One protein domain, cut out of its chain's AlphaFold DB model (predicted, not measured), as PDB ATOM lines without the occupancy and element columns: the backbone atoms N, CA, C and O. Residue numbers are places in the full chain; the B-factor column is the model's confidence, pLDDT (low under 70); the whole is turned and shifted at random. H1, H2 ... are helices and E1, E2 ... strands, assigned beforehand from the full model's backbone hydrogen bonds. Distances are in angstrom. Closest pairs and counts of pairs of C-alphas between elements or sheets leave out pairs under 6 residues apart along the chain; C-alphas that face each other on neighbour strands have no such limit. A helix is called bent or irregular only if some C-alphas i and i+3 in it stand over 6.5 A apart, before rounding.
ATOM      1  N   ASN A   5      25.526  23.369 -17.871       76.25
ATOM      2  CA  ASN A   5      26.383  23.084 -19.030       76.25
ATOM      3  C   ASN A   5      25.918  21.875 -19.871       76.25
ATOM      4  O   ASN A   5      26.488  21.621 -20.924       76.25
ATOM      5  N   GLN A   6      24.934  21.108 -19.394       81.06
ATOM      6  CA  GLN A   6      24.405  19.904 -20.046       81.06
ATOM      7  C   GLN A   6      23.041  20.153 -20.698       81.06
ATOM      8  O   GLN A   6      22.502  19.263 -21.349       81.06
ATOM      9  N   VAL A   7      22.458  21.342 -20.516       83.12
ATOM     10  CA  VAL A   7      21.096  21.631 -20.984       83.12
ATOM     11  C   VAL A   7      21.011  21.621 -22.510       83.12
ATOM     12  O   VAL A   7      20.065  21.060 -23.047       83.12
ATOM     13  N   ALA A   8      22.017  22.147 -23.217       85.25
ATOM     14  CA  ALA A   8      22.060  22.095 -24.682       85.25
ATOM     15  C   ALA A   8      22.053  20.648 -25.215       85.25
ATOM     16  O   ALA A   8      21.308  20.319 -26.143       85.25
ATOM     17  N   ASP A   9      22.835  19.770 -24.580       85.31
ATOM     18  CA  ASP A   9      22.901  18.353 -24.940       85.31
ATOM     19  C   ASP A   9      21.560  17.663 -24.667       85.31
ATOM     20  O   ASP A   9      21.061  16.935 -25.518       85.31
ATOM     21  N   LEU A  10      20.929  17.944 -23.524       84.94
ATOM     22  CA  LEU A  10      19.627  17.370 -23.173       84.94
ATOM     23  C   LEU A  10      18.501  17.840 -24.084       84.94
ATOM     24  O   LEU A  10      17.670  17.026 -24.476       84.94
ATOM     25  N   ILE A  11      18.488  19.121 -24.460       88.31
ATOM     26  CA  ILE A  11      17.531  19.636 -25.444       88.31
ATOM     27  C   ILE A  11      17.694  18.889 -26.769       88.31
ATOM     28  O   ILE A  11      16.705  18.547 -27.407       88.31
ATOM     29  N   THR A  12      18.934  18.608 -27.169       88.00
ATOM     30  CA  THR A  12      19.217  17.861 -28.398       88.00
ATOM     31  C   THR A  12      18.770  16.402 -28.285       88.00
ATOM     32  O   THR A  12      18.094  15.900 -29.180       88.00
ATOM     33  N   GLN A  13      19.110  15.733 -27.181       88.62
ATOM     34  CA  GLN A  13      18.799  14.320 -26.940       88.62
ATOM     35  C   GLN A  13      17.296  14.059 -26.792       88.62
ATOM     36  O   GLN A  13      16.790  13.082 -27.333       88.62
ATOM     37  N   HIS A  14      16.579  14.952 -26.108       88.56
ATOM     38  CA  HIS A  14      15.167  14.791 -25.756       88.56
ATOM     39  C   HIS A  14      14.252  15.740 -26.539       88.56
ATOM     40  O   HIS A  14      13.143  16.040 -26.105       88.56
ATOM     41  N   LYS A  15      14.686  16.227 -27.711       89.38
ATOM     42  CA  LYS A  15      13.948  17.238 -28.487       89.38
ATOM     43  C   LYS A  15      12.490  16.848 -28.737       89.38
ATOM     44  O   LYS A  15      11.601  17.677 -28.577       89.38
ATOM     45  N   VAL A  16      12.244  15.600 -29.137       88.00
ATOM     46  CA  VAL A  16      10.888  15.108 -29.441       88.00
ATOM     47  C   VAL A  16      10.014  15.112 -28.185       88.00
ATOM     48  O   VAL A  16       8.898  15.621 -28.227       88.00
ATOM     49  N   GLU A  17      10.544  14.628 -27.064       91.06
ATOM     50  CA  GLU A  17       9.844  14.604 -25.775       91.06
ATOM     51  C   GLU A  17       9.541  16.022 -25.280       91.06
ATOM     52  O   GLU A  17       8.418  16.310 -24.888       91.06
ATOM     53  N   LEU A  18      10.505  16.945 -25.374       90.00
ATOM     54  CA  LEU A  18      10.303  18.349 -25.002       90.00
ATOM     55  C   LEU A  18       9.253  19.031 -25.884       90.00
ATOM     56  O   LEU A  18       8.485  19.860 -25.397       90.00
ATOM     57  N   MET A  19       9.184  18.690 -27.174       88.12
ATOM     58  CA  MET A  19       8.144  19.196 -28.074       88.12
ATOM     59  C   MET A  19       6.754  18.663 -27.711       88.12
ATOM     60  O   MET A  19       5.796  19.424 -27.805       88.12
ATOM     61  N   GLN A  20       6.657  17.409 -27.269       91.25
ATOM     62  CA  GLN A  20       5.399  16.748 -26.904       91.25
ATOM     63  C   GLN A  20       4.951  17.008 -25.463       91.25
ATOM     64  O   GLN A  20       3.786  16.802 -25.153       91.25
ATOM     65  N   ALA A  21       5.856  17.438 -24.584       90.88
ATOM     66  CA  ALA A  21       5.535  17.703 -23.192       90.88
ATOM     67  C   ALA A  21       4.487  18.817 -23.066       90.88
ATOM     68  O   ALA A  21       4.664  19.899 -23.631       90.88
ATOM     69  N   ASP A  22       3.461  18.572 -22.250       89.88
ATOM     70  CA  ASP A  22       2.472  19.586 -21.862       89.88
ATOM     71  C   ASP A  22       3.094  20.652 -20.949       89.88
ATOM     72  O   ASP A  22       2.712  21.822 -20.957       89.88
ATOM     73  N   GLN A  23       4.075  20.241 -20.141       89.50
ATOM     74  CA  GLN A  23       4.749  21.090 -19.172       89.50
ATOM     75  C   GLN A  23       6.195  20.638 -18.957       89.50
ATOM     76  O   GLN A  23       6.491  19.449 -18.858       89.50
ATOM     77  N   ILE A  24       7.099  21.608 -18.846       90.81
ATOM     78  CA  ILE A  24       8.518  21.407 -18.571       90.81
ATOM     79  C   ILE A  24       8.843  22.139 -17.274       90.81
ATOM     80  O   ILE A  24       8.780  23.364 -17.202       90.81
ATOM     81  N   VAL A  25       9.222  21.394 -16.240       90.81
ATOM     82  CA  VAL A  25       9.634  21.979 -14.961       90.81
ATOM     83  C   VAL A  25      11.154  22.070 -14.913       90.81
ATOM     84  O   VAL A  25      11.858  21.061 -14.939       90.81
ATOM     85  N   LEU A  26      11.665  23.293 -14.805       90.12
ATOM     86  CA  LEU A  26      13.085  23.580 -14.692       90.12
ATOM     87  C   LEU A  26      13.446  23.913 -13.243       90.12
ATOM     88  O   LEU A  26      13.165  25.004 -12.751       90.12
ATOM     89  N   GLN A  27      14.129  22.989 -12.571       87.31
ATOM     90  CA  GLN A  27      14.692  23.217 -11.241       87.31
ATOM     91  C   GLN A  27      16.194  23.499 -11.322       87.31
ATOM     92  O   GLN A  27      16.964  22.654 -11.781       87.31
ATOM     93  N   LEU A  28      16.627  24.647 -10.802       78.44
ATOM     94  CA  LEU A  28      18.032  25.062 -10.814       78.44
ATOM     95  C   LEU A  28      18.649  25.087  -9.409       78.44
ATOM     96  O   LEU A  28      17.957  25.091  -8.395       78.44
ATOM     97  N   GLY A  29      19.983  25.113  -9.346       66.12
ATOM     98  CA  GLY A  29      20.718  25.481  -8.133       66.12
ATOM     99  C   GLY A  29      21.193  24.335  -7.244       66.12
ATOM    100  O   GLY A  29      21.865  24.586  -6.243       66.12
ATOM    101  N   HIS A  30      20.934  23.074  -7.602       70.00
ATOM    102  CA  HIS A  30      21.509  21.962  -6.844       70.00
ATOM    103  C   HIS A  30      23.015  21.790  -7.098       70.00
ATOM    104  O   HIS A  30      23.741  21.504  -6.153       70.00
ATOM    105  N   TYR A  31      23.514  21.995  -8.319       72.38
ATOM    106  CA  TYR A  31      24.951  21.873  -8.611       72.38
ATOM    107  C   TYR A  31      25.656  23.224  -8.699       72.38
ATOM    108  O   TYR A  31      26.797  23.362  -8.268       72.38
ATOM    109  N   GLU A  32      24.982  24.228  -9.245       79.81
ATOM    110  CA  GLU A  32      25.564  25.528  -9.577       79.81
ATOM    111  C   GLU A  32      25.505  26.527  -8.433       79.81
ATOM    112  O   GLU A  32      26.151  27.562  -8.498       79.81
ATOM    113  N   LEU A  33      24.715  26.232  -7.404       86.19
ATOM    114  CA  LEU A  33      24.572  27.053  -6.203       86.19
ATOM    115  C   LEU A  33      24.774  26.203  -4.943       86.19
ATOM    116  O   LEU A  33      24.299  26.535  -3.858       86.19
ATOM    117  N   SER A  34      25.498  25.093  -5.101       84.19
ATOM    118  CA  SER A  34      26.005  24.277  -4.006       84.19
ATOM    119  C   SER A  34      27.520  24.270  -4.083       84.19
ATOM    120  O   SER A  34      28.116  23.663  -4.977       84.19
ATOM    121  N   TRP A  35      28.171  24.964  -3.155       82.56
ATOM    122  CA  TRP A  35      29.614  25.100  -3.209       82.56
ATOM    123  C   TRP A  35      30.285  23.849  -2.643       82.56
ATOM    124  O   TRP A  35      30.070  23.465  -1.491       82.56
ATOM    125  N   ARG A  36      31.097  23.189  -3.472       75.44
ATOM    126  CA  ARG A  36      31.782  21.928  -3.127       75.44
ATOM    127  C   ARG A  36      33.309  22.005  -3.253       75.44
ATOM    128  O   ARG A  36      33.984  21.028  -2.953       75.44
ATOM    129  N   LYS A  37      33.854  23.151  -3.679       80.88
ATOM    130  CA  LYS A  37      35.299  23.389  -3.853       80.88
ATOM    131  C   LYS A  37      35.901  24.180  -2.683       80.88
ATOM    132  O   LYS A  37      35.224  24.459  -1.688       80.88
ATOM    133  N   CYS A  38      37.166  24.596  -2.786       83.62
ATOM    134  CA  CYS A  38      37.773  25.457  -1.772       83.62
ATOM    135  C   CYS A  38      37.049  26.808  -1.719       83.62
ATOM    136  O   CYS A  38      36.821  27.435  -2.743       83.62
ATOM    137  N   PHE A  39      36.702  27.298  -0.524       87.12
ATOM    138  CA  PHE A  39      35.939  28.550  -0.349       87.12
ATOM    139  C   PHE A  39      36.564  29.763  -1.065       87.12
ATOM    140  O   PHE A  39      35.850  30.633  -1.548       87.12
ATOM    141  N   ARG A  40      37.897  29.800  -1.178       87.44
ATOM    142  CA  ARG A  40      38.619  30.874  -1.872       87.44
ATOM    143  C   ARG A  40      38.292  30.953  -3.365       87.44
ATOM    144  O   ARG A  40      38.348  32.042  -3.922       87.44
ATOM    145  N   GLU A  41      37.920  29.847  -4.007       86.19
ATOM    146  CA  GLU A  41      37.649  29.859  -5.450       86.19
ATOM    147  C   GLU A  41      36.310  30.537  -5.792       86.19
ATOM    148  O   GLU A  41      36.093  30.856  -6.954       86.19
ATOM    149  N   ILE A  42      35.441  30.838  -4.810       86.38
ATOM    150  CA  ILE A  42      34.222  31.648  -5.034       86.38
ATOM    151  C   ILE A  42      34.595  33.069  -5.498       86.38
ATOM    152  O   ILE A  42      33.861  33.714  -6.251       86.38
ATOM    153  N   PHE A  43      35.757  33.551  -5.056       88.81
ATOM    154  CA  PHE A  43      36.282  34.875  -5.386       88.81
ATOM    155  C   PHE A  43      37.153  34.870  -6.646       88.81
ATOM    156  O   PHE A  43      37.586  35.928  -7.092       88.81
ATOM    157  N   GLN A  44      37.427  33.701  -7.225       85.81
ATOM    158  CA  GLN A  44      38.243  33.583  -8.427       85.81
ATOM    159  C   GLN A  44      37.355  33.607  -9.668       85.81
ATOM    160  O   GLN A  44      36.294  32.983  -9.711       85.81
ATOM    161  N   GLN A  45      37.812  34.293 -10.713       73.38
ATOM    162  CA  GLN A  45      37.231  34.118 -12.037       73.38
ATOM    163  C   GLN A  45      37.693  32.765 -12.581       73.38
ATOM    164  O   GLN A  45      38.867  32.580 -12.886       73.38
ATOM    165  N   GLN A  46      36.779  31.800 -12.680       68.06
ATOM    166  CA  GLN A  46      37.071  30.550 -13.383       68.06
ATOM    167  C   GLN A  46      36.961  30.789 -14.896       68.06
ATOM    168  O   GLN A  46      35.975  31.398 -15.323       68.06
ATOM    169  N   PRO A  47      37.932  30.343 -15.715       59.94
ATOM    170  CA  PRO A  47      37.810  30.425 -17.161       59.94
ATOM    171  C   PRO A  47      36.557  29.670 -17.608       59.94
ATOM    172  O   PRO A  47      36.280  28.553 -17.164       59.94
ATOM    173  N   HIS A  72      31.373  22.758  15.314       72.75
ATOM    174  CA  HIS A  72      32.479  23.593  14.826       72.75
ATOM    175  C   HIS A  72      32.445  23.838  13.309       72.75
ATOM    176  O   HIS A  72      32.837  24.909  12.837       72.75
ATOM    177  N   GLN A  73      31.964  22.873  12.522       76.00
ATOM    178  CA  GLN A  73      31.823  23.041  11.075       76.00
ATOM    179  C   GLN A  73      30.661  23.974  10.728       76.00
ATOM    180  O   GLN A  73      30.783  24.775   9.798       76.00
ATOM    181  N   GLN A  74      29.567  23.923  11.493       77.56
ATOM    182  CA  GLN A  74      28.428  24.828  11.318       77.56
ATOM    183  C   GLN A  74      28.841  26.282  11.563       77.56
ATOM    184  O   GLN A  74      28.571  27.148  10.729       77.56
ATOM    185  N   LEU A  75      29.595  26.529  12.637       83.25
ATOM    186  CA  LEU A  75      30.092  27.860  12.989       83.25
ATOM    187  C   LEU A  75      31.057  28.410  11.925       83.25
ATOM    188  O   LEU A  75      30.913  29.542  11.463       83.25
ATOM    189  N   LYS A  76      31.979  27.569  11.436       85.69
ATOM    190  CA  LYS A  76      32.878  27.912  10.320       85.69
ATOM    191  C   LYS A  76      32.107  28.275   9.051       85.69
ATOM    192  O   LYS A  76      32.484  29.208   8.343       85.69
ATOM    193  N   ASN A  77      31.050  27.536   8.727       84.38
ATOM    194  CA  ASN A  77      30.246  27.804   7.536       84.38
ATOM    195  C   ASN A  77      29.386  29.063   7.687       84.38
ATOM    196  O   ASN A  77      29.218  29.791   6.709       84.38
ATOM    197  N   TRP A  78      28.910  29.364   8.893       88.25
ATOM    198  CA  TRP A  78      28.247  30.631   9.186       88.25
ATOM    199  C   TRP A  78      29.200  31.819   8.999       88.25
ATOM    200  O   TRP A  78      28.865  32.769   8.294       88.25
ATOM    201  N   PHE A  79      30.433  31.719   9.510       91.88
ATOM    202  CA  PHE A  79      31.453  32.754   9.316       91.88
ATOM    203  C   PHE A  79      31.784  32.980   7.833       91.88
ATOM    204  O   PHE A  79      31.874  34.116   7.375       91.88
ATOM    205  N   LYS A  80      31.892  31.905   7.042       92.19
ATOM    206  CA  LYS A  80      32.038  32.012   5.581       92.19
ATOM    207  C   LYS A  80      30.884  32.789   4.945       92.19
ATOM    208  O   LYS A  80      31.136  33.663   4.125       92.19
ATOM    209  N   ALA A  81      29.636  32.503   5.317       91.38
ATOM    210  CA  ALA A  81      28.481  33.237   4.798       91.38
ATOM    211  C   ALA A  81      28.504  34.724   5.206       91.38
ATOM    212  O   ALA A  81      28.142  35.587   4.407       91.38
ATOM    213  N   ALA A  82      28.989  35.041   6.410       91.94
ATOM    214  CA  ALA A  82      29.209  36.423   6.830       91.94
ATOM    215  C   ALA A  82      30.270  37.129   5.962       91.94
ATOM    216  O   ALA A  82      30.028  38.241   5.498       91.94
ATOM    217  N   ILE A  83      31.390  36.457   5.652       92.44
ATOM    218  CA  ILE A  83      32.407  36.972   4.716       92.44
ATOM    219  C   ILE A  83      31.791  37.261   3.343       92.44
ATOM    220  O   ILE A  83      32.085  38.301   2.762       92.44
ATOM    221  N   LEU A  84      30.935  36.373   2.821       93.06
ATOM    222  CA  LEU A  84      30.276  36.590   1.526       93.06
ATOM    223  C   LEU A  84      29.406  37.853   1.539       93.06
ATOM    224  O   LEU A  84      29.484  38.655   0.610       93.06
ATOM    225  N   THR A  85      28.630  38.064   2.606       92.12
ATOM    226  CA  THR A  85      27.823  39.282   2.785       92.12
ATOM    227  C   THR A  85      28.696  40.536   2.812       92.12
ATOM    228  O   THR A  85      28.403  41.498   2.104       92.12
ATOM    229  N   LEU A  86      29.791  40.519   3.581       92.62
ATOM    230  CA  LEU A  86      30.702  41.660   3.686       92.62
ATOM    231  C   LEU A  86      31.400  41.952   2.354       92.62
ATOM    232  O   LEU A  86      31.440  43.099   1.913       92.62
ATOM    233  N   TYR A  87      31.895  40.911   1.682       92.38
ATOM    234  CA  TYR A  87      32.501  41.045   0.363       92.38
ATOM    235  C   TYR A  87      31.512  41.654  -0.625       92.38
ATOM    236  O   TYR A  87      31.893  42.557  -1.368       92.38
ATOM    237  N   LYS A  88      30.251  41.193  -0.616       91.25
ATOM    238  CA  LYS A  88      29.213  41.718  -1.505       91.25
ATOM    239  C   LYS A  88      28.966  43.207  -1.266       91.25
ATOM    240  O   LYS A  88      28.872  43.973  -2.219       91.25
ATOM    241  N   ALA A  89      28.890  43.614  -0.002       91.81
ATOM    242  CA  ALA A  89      28.693  45.013   0.364       91.81
ATOM    243  C   ALA A  89      29.841  45.917  -0.122       91.81
ATOM    244  O   ALA A  89      29.597  47.051  -0.513       91.81
ATOM    245  N   GLN A  90      31.079  45.411  -0.127       92.44
ATOM    246  CA  GLN A  90      32.264  46.184  -0.516       92.44
ATOM    247  C   GLN A  90      32.562  46.158  -2.022       92.44
ATOM    248  O   GLN A  90      32.960  47.170  -2.587       92.44
ATOM    249  N   ASN A  91      32.397  45.006  -2.675       89.44
ATOM    250  CA  ASN A  91      32.880  44.757  -4.041       89.44
ATOM    251  C   ASN A  91      31.743  44.520  -5.050       89.44
ATOM    252  O   ASN A  91      31.994  44.215  -6.218       89.44
ATOM    253  N   GLY A  92      30.485  44.607  -4.611       89.69
ATOM    254  CA  GLY A  92      29.324  44.264  -5.422       89.69
ATOM    255  C   GLY A  92      29.182  42.751  -5.607       89.69
ATOM    256  O   GLY A  92      29.293  41.969  -4.671       89.69
ATOM    257  N   GLN A  93      28.884  42.292  -6.817       87.56
ATOM    258  CA  GLN A  93      28.571  40.879  -7.037       87.56
ATOM    259  C   GLN A  93      29.821  39.988  -7.097       87.56
ATOM    260  O   GLN A  93      30.824  40.337  -7.725       87.56
ATOM    261  N   LEU A  94      29.736  38.789  -6.509       91.06
ATOM    262  CA  LEU A  94      30.825  37.816  -6.557       91.06
ATOM    263  C   LEU A  94      31.078  37.309  -7.983       91.06
ATOM    264  O   LEU A  94      30.113  37.027  -8.699       91.06
ATOM    265  N   PRO A  95      32.350  37.097  -8.374       90.19
ATOM    266  CA  PRO A  95      32.701  36.533  -9.677       90.19
ATOM    267  C   PRO A  95      31.969  35.228  -9.988       90.19
ATOM    268  O   PRO A  95      31.466  35.056 -11.094       90.19
ATOM    269  N   TYR A  96      31.841  34.342  -8.998       89.62
ATOM    270  CA  TYR A  96      31.105  33.094  -9.160       89.62
ATOM    271  C   TYR A  96      29.628  33.301  -9.534       89.62
ATOM    272  O   TYR A  96      29.140  32.659 -10.462       89.62
ATOM    273  N   LEU A  97      28.932  34.230  -8.868       90.62
ATOM    274  CA  LEU A  97      27.533  34.535  -9.183       90.62
ATOM    275  C   LEU A  97      27.394  35.217 -10.548       90.62
ATOM    276  O   LEU A  97      26.489  34.875 -11.294       90.62
ATOM    277  N   LYS A  98      28.339  36.083 -10.939       90.06
ATOM    278  CA  LYS A  98      28.358  36.657 -12.298       90.06
ATOM    279  C   LYS A  98      28.424  35.573 -13.377       90.06
ATOM    280  O   LYS A  98      27.738  35.660 -14.390       90.06
ATOM    281  N   GLN A  99      29.242  34.542 -13.162       88.44
ATOM    282  CA  GLN A  99      29.336  33.418 -14.096       88.44
ATOM    283  C   GLN A  99      28.069  32.568 -14.110       88.44
ATOM    284  O   GLN A  99      27.657  32.108 -15.173       88.44
ATOM    285  N   PHE A 100      27.469  32.342 -12.942       89.31
ATOM    286  CA  PHE A 100      26.179  31.670 -12.851       89.31
ATOM    287  C   PHE A 100      25.114  32.423 -13.654       89.31
ATOM    288  O   PHE A 100      24.459  31.811 -14.490       89.31
ATOM    289  N   ASP A 101      25.013  33.740 -13.481       89.88
ATOM    290  CA  ASP A 101      24.030  34.588 -14.160       89.88
ATOM    291  C   ASP A 101      24.173  34.534 -15.687       89.88
ATOM    292  O   ASP A 101      23.190  34.368 -16.407       89.88
ATOM    293  N   GLN A 102      25.407  34.591 -16.197       88.75
ATOM    294  CA  GLN A 102      25.677  34.450 -17.633       88.75
ATOM    295  C   GLN A 102      25.225  33.086 -18.173       88.75
ATOM    296  O   GLN A 102      24.599  33.011 -19.231       88.75
ATOM    297  N   ARG A 103      25.511  32.003 -17.440       87.31
ATOM    298  CA  ARG A 103      25.111  30.640 -17.833       87.31
ATOM    299  C   ARG A 103      23.606  30.456 -17.772       87.31
ATOM    300  O   ARG A 103      23.033  29.823 -18.652       87.31
ATOM    301  N   LEU A 104      22.977  31.008 -16.742       90.75
ATOM    302  CA  LEU A 104      21.537  31.001 -16.575       90.75
ATOM    303  C   LEU A 104      20.855  31.685 -17.760       90.75
ATOM    304  O   LEU A 104      19.954  31.104 -18.352       90.75
ATOM    305  N   MET A 105      21.314  32.883 -18.130       89.56
ATOM    306  CA  MET A 105      20.765  33.638 -19.255       89.56
ATOM    307  C   MET A 105      20.886  32.868 -20.574       89.56
ATOM    308  O   MET A 105      19.903  32.743 -21.300       89.56
ATOM    309  N   GLN A 106      22.062  32.304 -20.864       88.31
ATOM    310  CA  GLN A 106      22.279  31.496 -22.070       88.31
ATOM    311  C   GLN A 106      21.376  30.259 -22.099       88.31
ATOM    312  O   GLN A 106      20.773  29.952 -23.120       88.31
ATOM    313  N   MET A 107      21.264  29.561 -20.972       89.81
ATOM    314  CA  MET A 107      20.448  28.358 -20.863       89.81
ATOM    315  C   MET A 107      18.955  28.664 -21.029       89.81
ATOM    316  O   MET A 107      18.272  27.967 -21.774       89.81
ATOM    317  N   LEU A 108      18.456  29.731 -20.402       90.75
ATOM    318  CA  LEU A 108      17.065  30.158 -20.555       90.75
ATOM    319  C   LEU A 108      16.752  30.564 -22.001       90.75
ATOM    320  O   LEU A 108      15.692  30.208 -22.506       90.75
ATOM    321  N   ALA A 109      17.693  31.197 -22.707       89.81
ATOM    322  CA  ALA A 109      17.533  31.493 -24.130       89.81
ATOM    323  C   ALA A 109      17.401  30.221 -24.994       89.81
ATOM    324  O   ALA A 109      16.626  30.205 -25.946       89.81
ATOM    325  N   LEU A 110      18.096  29.126 -24.648       89.94
ATOM    326  CA  LEU A 110      17.943  27.835 -25.340       89.94
ATOM    327  C   LEU A 110      16.563  27.202 -25.126       89.94
ATOM    328  O   LEU A 110      16.107  26.426 -25.966       89.94
ATOM    329  N   LEU A 111      15.907  27.517 -24.009       90.81
ATOM    330  CA  LEU A 111      14.569  27.029 -23.686       90.81
ATOM    331  C   LEU A 111      13.448  27.923 -24.228       90.81
ATOM    332  O   LEU A 111      12.290  27.519 -24.174       90.81
ATOM    333  N   ALA A 112      13.769  29.101 -24.773       89.75
ATOM    334  CA  ALA A 112      12.783  30.046 -25.301       89.75
ATOM    335  C   ALA A 112      11.801  29.432 -26.325       89.75
ATOM    336  O   ALA A 112      10.617  29.765 -26.257       89.75
ATOM    337  N   PRO A 113      12.201  28.486 -27.208       90.38
ATOM    338  CA  PRO A 113      11.262  27.805 -28.109       90.38
ATOM    339  C   PRO A 113      10.161  26.990 -27.410       90.38
ATOM    340  O   PRO A 113       9.207  26.583 -28.063       90.38
ATOM    341  N   TYR A 114      10.296  26.732 -26.107       90.06
ATOM    342  CA  TYR A 114       9.344  25.987 -25.280       90.06
ATOM    343  C   TYR A 114       8.659  26.892 -24.230       90.06
ATOM    344  O   TYR A 114       8.170  26.400 -23.217       90.06
ATOM    345  N   GLY A 115       8.693  28.218 -24.422       83.12
ATOM    346  CA  GLY A 115       8.359  29.240 -23.419       83.12
ATOM    347  C   GLY A 115       7.047  29.053 -22.659       83.12
ATOM    348  O   GLY A 115       7.020  29.148 -21.434       83.12
ATOM    349  N   ASP A 116       5.975  28.740 -23.377       84.69
ATOM    350  CA  ASP A 116       4.615  28.578 -22.856       84.69
ATOM    351  C   ASP A 116       4.479  27.429 -21.844       84.69
ATOM    352  O   ASP A 116       3.744  27.534 -20.855       84.69
ATOM    353  N   LYS A 117       5.239  26.353 -22.041       89.94
ATOM    354  CA  LYS A 117       5.222  25.156 -21.190       89.94
ATOM    355  C   LYS A 117       6.314  25.115 -20.131       89.94
ATOM    356  O   LYS A 117       6.265  24.251 -19.256       89.94
ATOM    357  N   VAL A 118       7.291  26.019 -20.170       91.50
ATOM    358  CA  VAL A 118       8.392  26.033 -19.199       91.50
ATOM    359  C   VAL A 118       8.000  26.787 -17.927       91.50
ATOM    360  O   VAL A 118       7.653  27.968 -17.943       91.50
ATOM    361  N   ILE A 119       8.130  26.098 -16.795       91.62
ATOM    362  CA  ILE A 119       8.050  26.670 -15.452       91.62
ATOM    363  C   ILE A 119       9.429  26.599 -14.814       91.62
ATOM    364  O   ILE A 119       9.982  25.519 -14.604       91.62
ATOM    365  N   VAL A 120       9.972  27.755 -14.454       91.94
ATOM    366  CA  VAL A 120      11.238  27.871 -13.737       91.94
ATOM    367  C   VAL A 120      10.966  27.871 -12.239       91.94
ATOM    368  O   VAL A 120      10.182  28.669 -11.738       91.94
ATOM    369  N   MET A 121      11.639  27.010 -11.491       92.88
ATOM    370  CA  MET A 121      11.618  27.047 -10.031       92.88
ATOM    371  C   MET A 121      12.879  27.735  -9.515       92.88
ATOM    372  O   MET A 121      13.988  27.461  -9.991       92.88
ATOM    373  N   THR A 122      12.728  28.597  -8.504       92.81
ATOM    374  CA  THR A 122      13.884  29.046  -7.714       92.81
ATOM    375  C   THR A 122      14.577  27.834  -7.070       92.81
ATOM    376  O   THR A 122      13.987  26.753  -6.987       92.81
ATOM    377  N   PRO A 123      15.845  27.938  -6.646       93.56
ATOM    378  CA  PRO A 123      16.523  26.832  -5.992       93.56
ATOM    379  C   PRO A 123      15.825  26.481  -4.682       93.56
ATOM    380  O   PRO A 123      15.390  27.372  -3.959       93.56
ATOM    381  N   PHE A 124      15.798  25.206  -4.301       94.12
ATOM    382  CA  PHE A 124      15.338  24.839  -2.959       94.12
ATOM    383  C   PHE A 124      16.216  25.500  -1.888       94.12
ATOM    384  O   PHE A 124      17.407  25.720  -2.135       94.12
ATOM    385  N   PRO A 125      15.706  25.787  -0.681       93.94
ATOM    386  CA  PRO A 125      16.565  26.247   0.399       93.94
ATOM    387  C   PRO A 125      17.599  25.171   0.773       93.94
ATOM    388  O   PRO A 125      17.524  24.021   0.345       93.94
ATOM    389  N   SER A 126      18.613  25.551   1.542       92.19
ATOM    390  CA  SER A 126      19.646  24.653   2.061       92.19
ATOM    391  C   SER A 126      19.882  24.933   3.537       92.19
ATOM    392  O   SER A 126      19.887  26.084   3.982       92.19
ATOM    393  N   LEU A 127      20.137  23.895   4.324       90.94
ATOM    394  CA  LEU A 127      20.590  24.071   5.701       90.94
ATOM    395  C   LEU A 127      22.047  24.556   5.744       90.94
ATOM    396  O   LEU A 127      22.418  25.264   6.681       90.94
ATOM    397  N   HIS A 128      22.844  24.307   4.697       90.25
ATOM    398  CA  HIS A 128      24.227  24.786   4.601       90.25
ATOM    399  C   HIS A 128      24.284  26.307   4.401       90.25
ATOM    400  O   HIS A 128      23.783  26.797   3.391       90.25
ATOM    401  N   PRO A 129      24.932  27.081   5.298       91.81
ATOM    402  CA  PRO A 129      24.911  28.545   5.236       91.81
ATOM    403  C   PRO A 129      25.451  29.150   3.935       91.81
ATOM    404  O   PRO A 129      24.894  30.127   3.444       91.81
ATOM    405  N   VAL A 130      26.521  28.578   3.372       91.81
ATOM    406  CA  VAL A 130      27.127  29.071   2.123       91.81
ATOM    407  C   VAL A 130      26.209  28.809   0.930       91.81
ATOM    408  O   VAL A 130      25.955  29.727   0.157       91.81
ATOM    409  N   ASP A 131      25.667  27.594   0.814       92.56
ATOM    410  CA  ASP A 131      24.724  27.243  -0.255       92.56
ATOM    411  C   ASP A 131      23.448  28.087  -0.137       92.56
ATOM    412  O   ASP A 131      23.000  28.670  -1.116       92.56
ATOM    413  N   GLN A 132      22.901  28.229   1.076       94.06
ATOM    414  CA  GLN A 132      21.736  29.078   1.337       94.06
ATOM    415  C   GLN A 132      21.976  30.523   0.897       94.06
ATOM    416  O   GLN A 132      21.091  31.144   0.311       94.06
ATOM    417  N   TRP A 133      23.161  31.059   1.195       94.75
ATOM    418  CA  TRP A 133      23.542  32.408   0.800       94.75
ATOM    419  C   TRP A 133      23.585  32.521  -0.725       94.75
ATOM    420  O   TRP A 133      22.870  33.341  -1.286       94.75
ATOM    421  N   LEU A 134      24.331  31.645  -1.408       94.00
ATOM    422  CA  LEU A 134      24.443  31.651  -2.871       94.00
ATOM    423  C   LEU A 134      23.078  31.522  -3.558       94.00
ATOM    424  O   LEU A 134      22.784  32.273  -4.484       94.00
ATOM    425  N   ARG A 135      22.229  30.611  -3.070       94.12
ATOM    426  CA  ARG A 135      20.871  30.409  -3.582       94.12
ATOM    427  C   ARG A 135      20.025  31.662  -3.418       94.12
ATOM    428  O   ARG A 135      19.470  32.123  -4.408       94.12
ATOM    429  N   ARG A 136      20.004  32.274  -2.229       94.75
ATOM    430  CA  ARG A 136      19.273  33.528  -1.996       94.75
ATOM    431  C   ARG A 136      19.733  34.643  -2.931       94.75
ATOM    432  O   ARG A 136      18.907  35.322  -3.526       94.75
ATOM    433  N   GLU A 137      21.044  34.821  -3.064       94.00
ATOM    434  CA  GLU A 137      21.602  35.907  -3.870       94.00
ATOM    435  C   GLU A 137      21.365  35.729  -5.375       94.00
ATOM    436  O   GLU A 137      21.376  36.714  -6.106       94.00
ATOM    437  N   SER A 138      21.124  34.501  -5.839       92.50
ATOM    438  CA  SER A 138      20.812  34.216  -7.245       92.50
ATOM    439  C   SER A 138      19.363  34.525  -7.645       92.50
ATOM    440  O   SER A 138      19.083  34.741  -8.825       92.50
ATOM    441  N   ILE A 139      18.435  34.567  -6.680       93.12
ATOM    442  CA  ILE A 139      16.990  34.669  -6.943       93.12
ATOM    443  C   ILE A 139      16.624  35.918  -7.763       93.12
ATOM    444  O   ILE A 139      15.918  35.758  -8.759       93.12
ATOM    445  N   PRO A 140      17.103  37.140  -7.442       92.44
ATOM    446  CA  PRO A 140      16.748  38.330  -8.219       92.44
ATOM    447  C   PRO A 140      17.138  38.229  -9.699       92.44
ATOM    448  O   PRO A 140      16.362  38.620 -10.579       92.44
ATOM    449  N   THR A 141      18.311  37.656  -9.991       91.19
ATOM    450  CA  THR A 141      18.736  37.430 -11.375       91.19
ATOM    451  C   THR A 141      17.871  36.368 -12.044       91.19
ATOM    452  O   THR A 141      17.451  36.564 -13.181       91.19
ATOM    453  N   MET A 142      17.514  35.289 -11.340       92.19
ATOM    454  CA  MET A 142      16.600  34.272 -11.871       92.19
ATOM    455  C   MET A 142      15.235  34.837 -12.247       92.19
ATOM    456  O   MET A 142      14.763  34.566 -13.349       92.19
ATOM    457  N   TYR A 143      14.644  35.673 -11.393       91.62
ATOM    458  CA  TYR A 143      13.418  36.406 -11.716       91.62
ATOM    459  C   TYR A 143      13.571  37.260 -12.969       91.62
ATOM    460  O   TYR A 143      12.731  37.203 -13.867       91.62
ATOM    461  N   THR A 144      14.655  38.027 -13.042       90.88
ATOM    462  CA  THR A 144      14.919  38.924 -14.168       90.88
ATOM    463  C   THR A 144      15.060  38.141 -15.471       90.88
ATOM    464  O   THR A 144      14.357  38.433 -16.437       90.88
ATOM    465  N   CYS A 145      15.904  37.107 -15.494       89.88
ATOM    466  CA  CYS A 145      16.136  36.306 -16.690       89.88
ATOM    467  C   CYS A 145      14.899  35.499 -17.101       89.88
ATOM    468  O   CYS A 145      14.608  35.417 -18.292       89.88
ATOM    469  N   ALA A 146      14.152  34.929 -16.149       89.94
ATOM    470  CA  ALA A 146      12.927  34.194 -16.456       89.94
ATOM    471  C   ALA A 146      11.878  35.112 -17.092       89.94
ATOM    472  O   ALA A 146      11.374  34.813 -18.173       89.94
ATOM    473  N   ARG A 147      11.635  36.281 -16.484       88.06
ATOM    474  CA  ARG A 147      10.683  37.276 -16.992       88.06
ATOM    475  C   ARG A 147      11.073  37.797 -18.374       88.06
ATOM    476  O   ARG A 147      10.209  37.928 -19.232       88.06
ATOM    477  N   GLN A 148      12.357  38.072 -18.604       88.19
ATOM    478  CA  GLN A 148      12.863  38.526 -19.908       88.19
ATOM    479  C   GLN A 148      12.644  37.508 -21.031       88.19
ATOM    480  O   GLN A 148      12.504  37.905 -22.182       88.19
ATOM    481  N   ASN A 149      12.603  36.215 -20.705       85.81
ATOM    482  CA  ASN A 149      12.368  35.141 -21.669       85.81
ATOM    483  C   ASN A 149      10.911  34.636 -21.654       85.81
ATOM    484  O   ASN A 149      10.620  33.599 -22.240       85.81
ATOM    485  N   GLY A 150       9.994  35.348 -20.985       87.56
ATOM    486  CA  GLY A 150       8.568  35.003 -20.954       87.56
ATOM    487  C   GLY A 150       8.220  33.759 -20.131       87.56
ATOM    488  O   GLY A 150       7.122  33.229 -20.270       87.56
ATOM    489  N   PHE A 151       9.122  33.282 -19.270       90.31
ATOM    490  CA  PHE A 151       8.877  32.086 -18.470       90.31
ATOM    491  C   PHE A 151       8.078  32.383 -17.203       90.31
ATOM    492  O   PHE A 151       8.307  33.384 -16.513       90.31
ATOM    493  N   ARG A 152       7.211  31.437 -16.831       88.88
ATOM    494  CA  ARG A 152       6.584  31.404 -15.505       88.88
ATOM    495  C   ARG A 152       7.627  31.013 -14.467       88.88
ATOM    496  O   ARG A 152       8.388  30.071 -14.686       88.88
ATOM    497  N   LEU A 153       7.657  31.715 -13.335       90.19
ATOM    498  CA  LEU A 153       8.589  31.420 -12.249       90.19
ATOM    499  C   LEU A 153       7.866  31.176 -10.928       90.19
ATOM    500  O   LEU A 153       6.932  31.888 -10.572       90.19
ATOM    501  N   VAL A 154       8.337  30.164 -10.203       91.44
ATOM    502  CA  VAL A 154       7.762  29.684  -8.949       91.44
ATOM    503  C   VAL A 154       8.801  29.755  -7.844       91.44
ATOM    504  O   VAL A 154       9.881  29.160  -7.946       91.44
ATOM    505  N   ASP A 155       8.471  30.468  -6.768       91.56
ATOM    506  CA  ASP A 155       9.388  30.651  -5.648       91.56
ATOM    507  C   ASP A 155       9.356  29.485  -4.656       91.56
ATOM    508  O   ASP A 155       8.776  29.557  -3.571       91.56
ATOM    509  N   THR A 156      10.013  28.390  -5.022       93.25
ATOM    510  CA  THR A 156      10.164  27.243  -4.120       93.25
ATOM    511  C   THR A 156      11.119  27.524  -2.953       93.25
ATOM    512  O   THR A 156      10.979  26.918  -1.892       93.25
ATOM    513  N   PHE A 157      12.057  28.464  -3.111       93.75
ATOM    514  CA  PHE A 157      13.002  28.864  -2.069       93.75
ATOM    515  C   PHE A 157      12.290  29.406  -0.830       93.75
ATOM    516  O   PHE A 157      12.627  29.012   0.286       93.75
ATOM    517  N   SER A 158      11.318  30.302  -1.024       92.75
ATOM    518  CA  SER A 158      10.546  30.887   0.079       92.75
ATOM    519  C   SER A 158       9.412  29.977   0.552       92.75
ATOM    520  O   SER A 158       9.059  30.015   1.729       92.75
ATOM    521  N   ALA A 159       8.854  29.147  -0.336       93.44
ATOM    522  CA  ALA A 159       7.752  28.249   0.005       93.44
ATOM    523  C   ALA A 159       8.163  27.123   0.967       93.44
ATOM    524  O   ALA A 159       7.365  26.700   1.800       93.44
ATOM    525  N   ILE A 160       9.398  26.622   0.861       94.56
ATOM    526  CA  ILE A 160       9.881  25.516   1.692       94.56
ATOM    527  C   ILE A 160      10.502  26.070   2.986       94.56
ATOM    528  O   ILE A 160      11.514  26.776   2.930       94.56
ATOM    529  N   PRO A 161       9.993  25.708   4.179       94.56
ATOM    530  CA  PRO A 161      10.600  26.148   5.427       94.56
ATOM    531  C   PRO A 161      12.026  25.610   5.584       94.56
ATOM    532  O   PRO A 161      12.286  24.413   5.457       94.56
ATOM    533  N   ARG A 162      12.968  26.488   5.943       94.12
ATOM    534  CA  ARG A 162      14.369  26.121   6.206       94.12
ATOM    535  C   ARG A 162      14.532  25.470   7.588       94.12
ATOM    536  O   ARG A 162      15.185  26.017   8.473       94.12
TER     537      ARG A 162
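What this domain is: This is residues 5 to 47 and 72 to 162 of the 202 residues of an uncharacterized protein of Spirosoma sp. 48-14 (UniProt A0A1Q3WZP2). A small sheet of three short parallel strands has one face covered by H5 and H6b, the second arm of the bent helix H6, while the other face is bare of named helices. H1 packs on H5; H4 lies at one end of the long axis, where it packs on the first arm, H6a, and H2 is near the other end. The printed part has 134 residues, with seven named helices and three named strands in the order H1 H2 E1 H3 H4 H5 E2 H6 E3 H7; the sheet runs E1 E2 E3 and the class is mostly helix. The whole is compact, with a radius of gyration of the C-alphas of 16.0 A and spans of 50 by 35 by 24 A.

Where its parts are: The strands are E1, residues 24 to 27, E2, residues 118 to 121, and E3, residues 152 to 154. H5, residues 95 to 117, measures 31.9 A and has a kink of 70 degrees near residue 111; it is irregular, with C-alphas 113 and 116 8.5 A apart. H6, residues 129 to 148, was assigned as one helix by its hydrogen bonds but is bent, with C-alphas 137 and 140 7.0 A apart; its arms are H6a, residues 129 to 137, and H6b, residues 140 to 148. H1, residues 5 to 13, begins at C-alpha 5 (26.383, 23.084, -19.030) and is irregular, with C-alphas 5 and 8 7.2 A apart. H2 holds residues 15 to 20, H3 residues 39 to 43, and H4, 28.4 A long, residues 72 to 91. H7, residues 156 to 159, ends at C-alpha 159 (7.752, 28.249, 0.005).

How they stand to each other: N 26 and O 119 of E1 and E2 are 2.8 A apart, within hydrogen-bond range, as are N 154 and O 120 of E3 and E2, at 2.8 A. H6b is on the sheet, over E3, at a height of 9.5 A. H5 is on the same face at a height of 10.5 A. E2, H6 and E3 form a strand-helix-strand unit, two parallel neighbour strands with a helix between, and its crossover is right-handed. H5, the hub, touches H6b with residues 101 to 108 alone, at a shallow tilt of 32 degrees; the closest C-alphas, of Met 105 and Cys 145, are 5.9 A apart. H5 touches H1 with residues 103 to 110 alone, closest at the C-alphas of Met 107 and Val 7, 6.8 A. It touches H3 with residues 95 to 96 alone, closest at the C-alphas of Tyr 96 and Ile 42, 5.4 A. H4 touches H6a at a shallow tilt of 31 degrees, closest at the C-alphas of Ala 81 and Val 130, 5.1 A. H2 and H5 are close but not clearly touching, with the C-alphas of Met 19 and Tyr 114 7.4 A apart. H7 is only just not on the sheet, with 4 pairs of C-alphas within 10 A. Each O i to N i+4 pair is within hydrogen-bond range in H2, H4, H6a and H6b, against 4 of 5 in H1, 14 of 19 in H5 and 0 of 1 in H3, where 2 of 2 O i to N i+3 pairs are; H7 is too short for an i+4 pair.

The domain as a whole: The C-alphas of Gln 20 and His 72, the two farthest apart, are 50.2 A apart. Residues 48 to 71 are not printed, and C-alphas 47 and 72 are 33.1 A apart across the cut. The link from E1 to H3 is long, with 11 residues. Residues 29, 46 and 47 have pLDDT under 70.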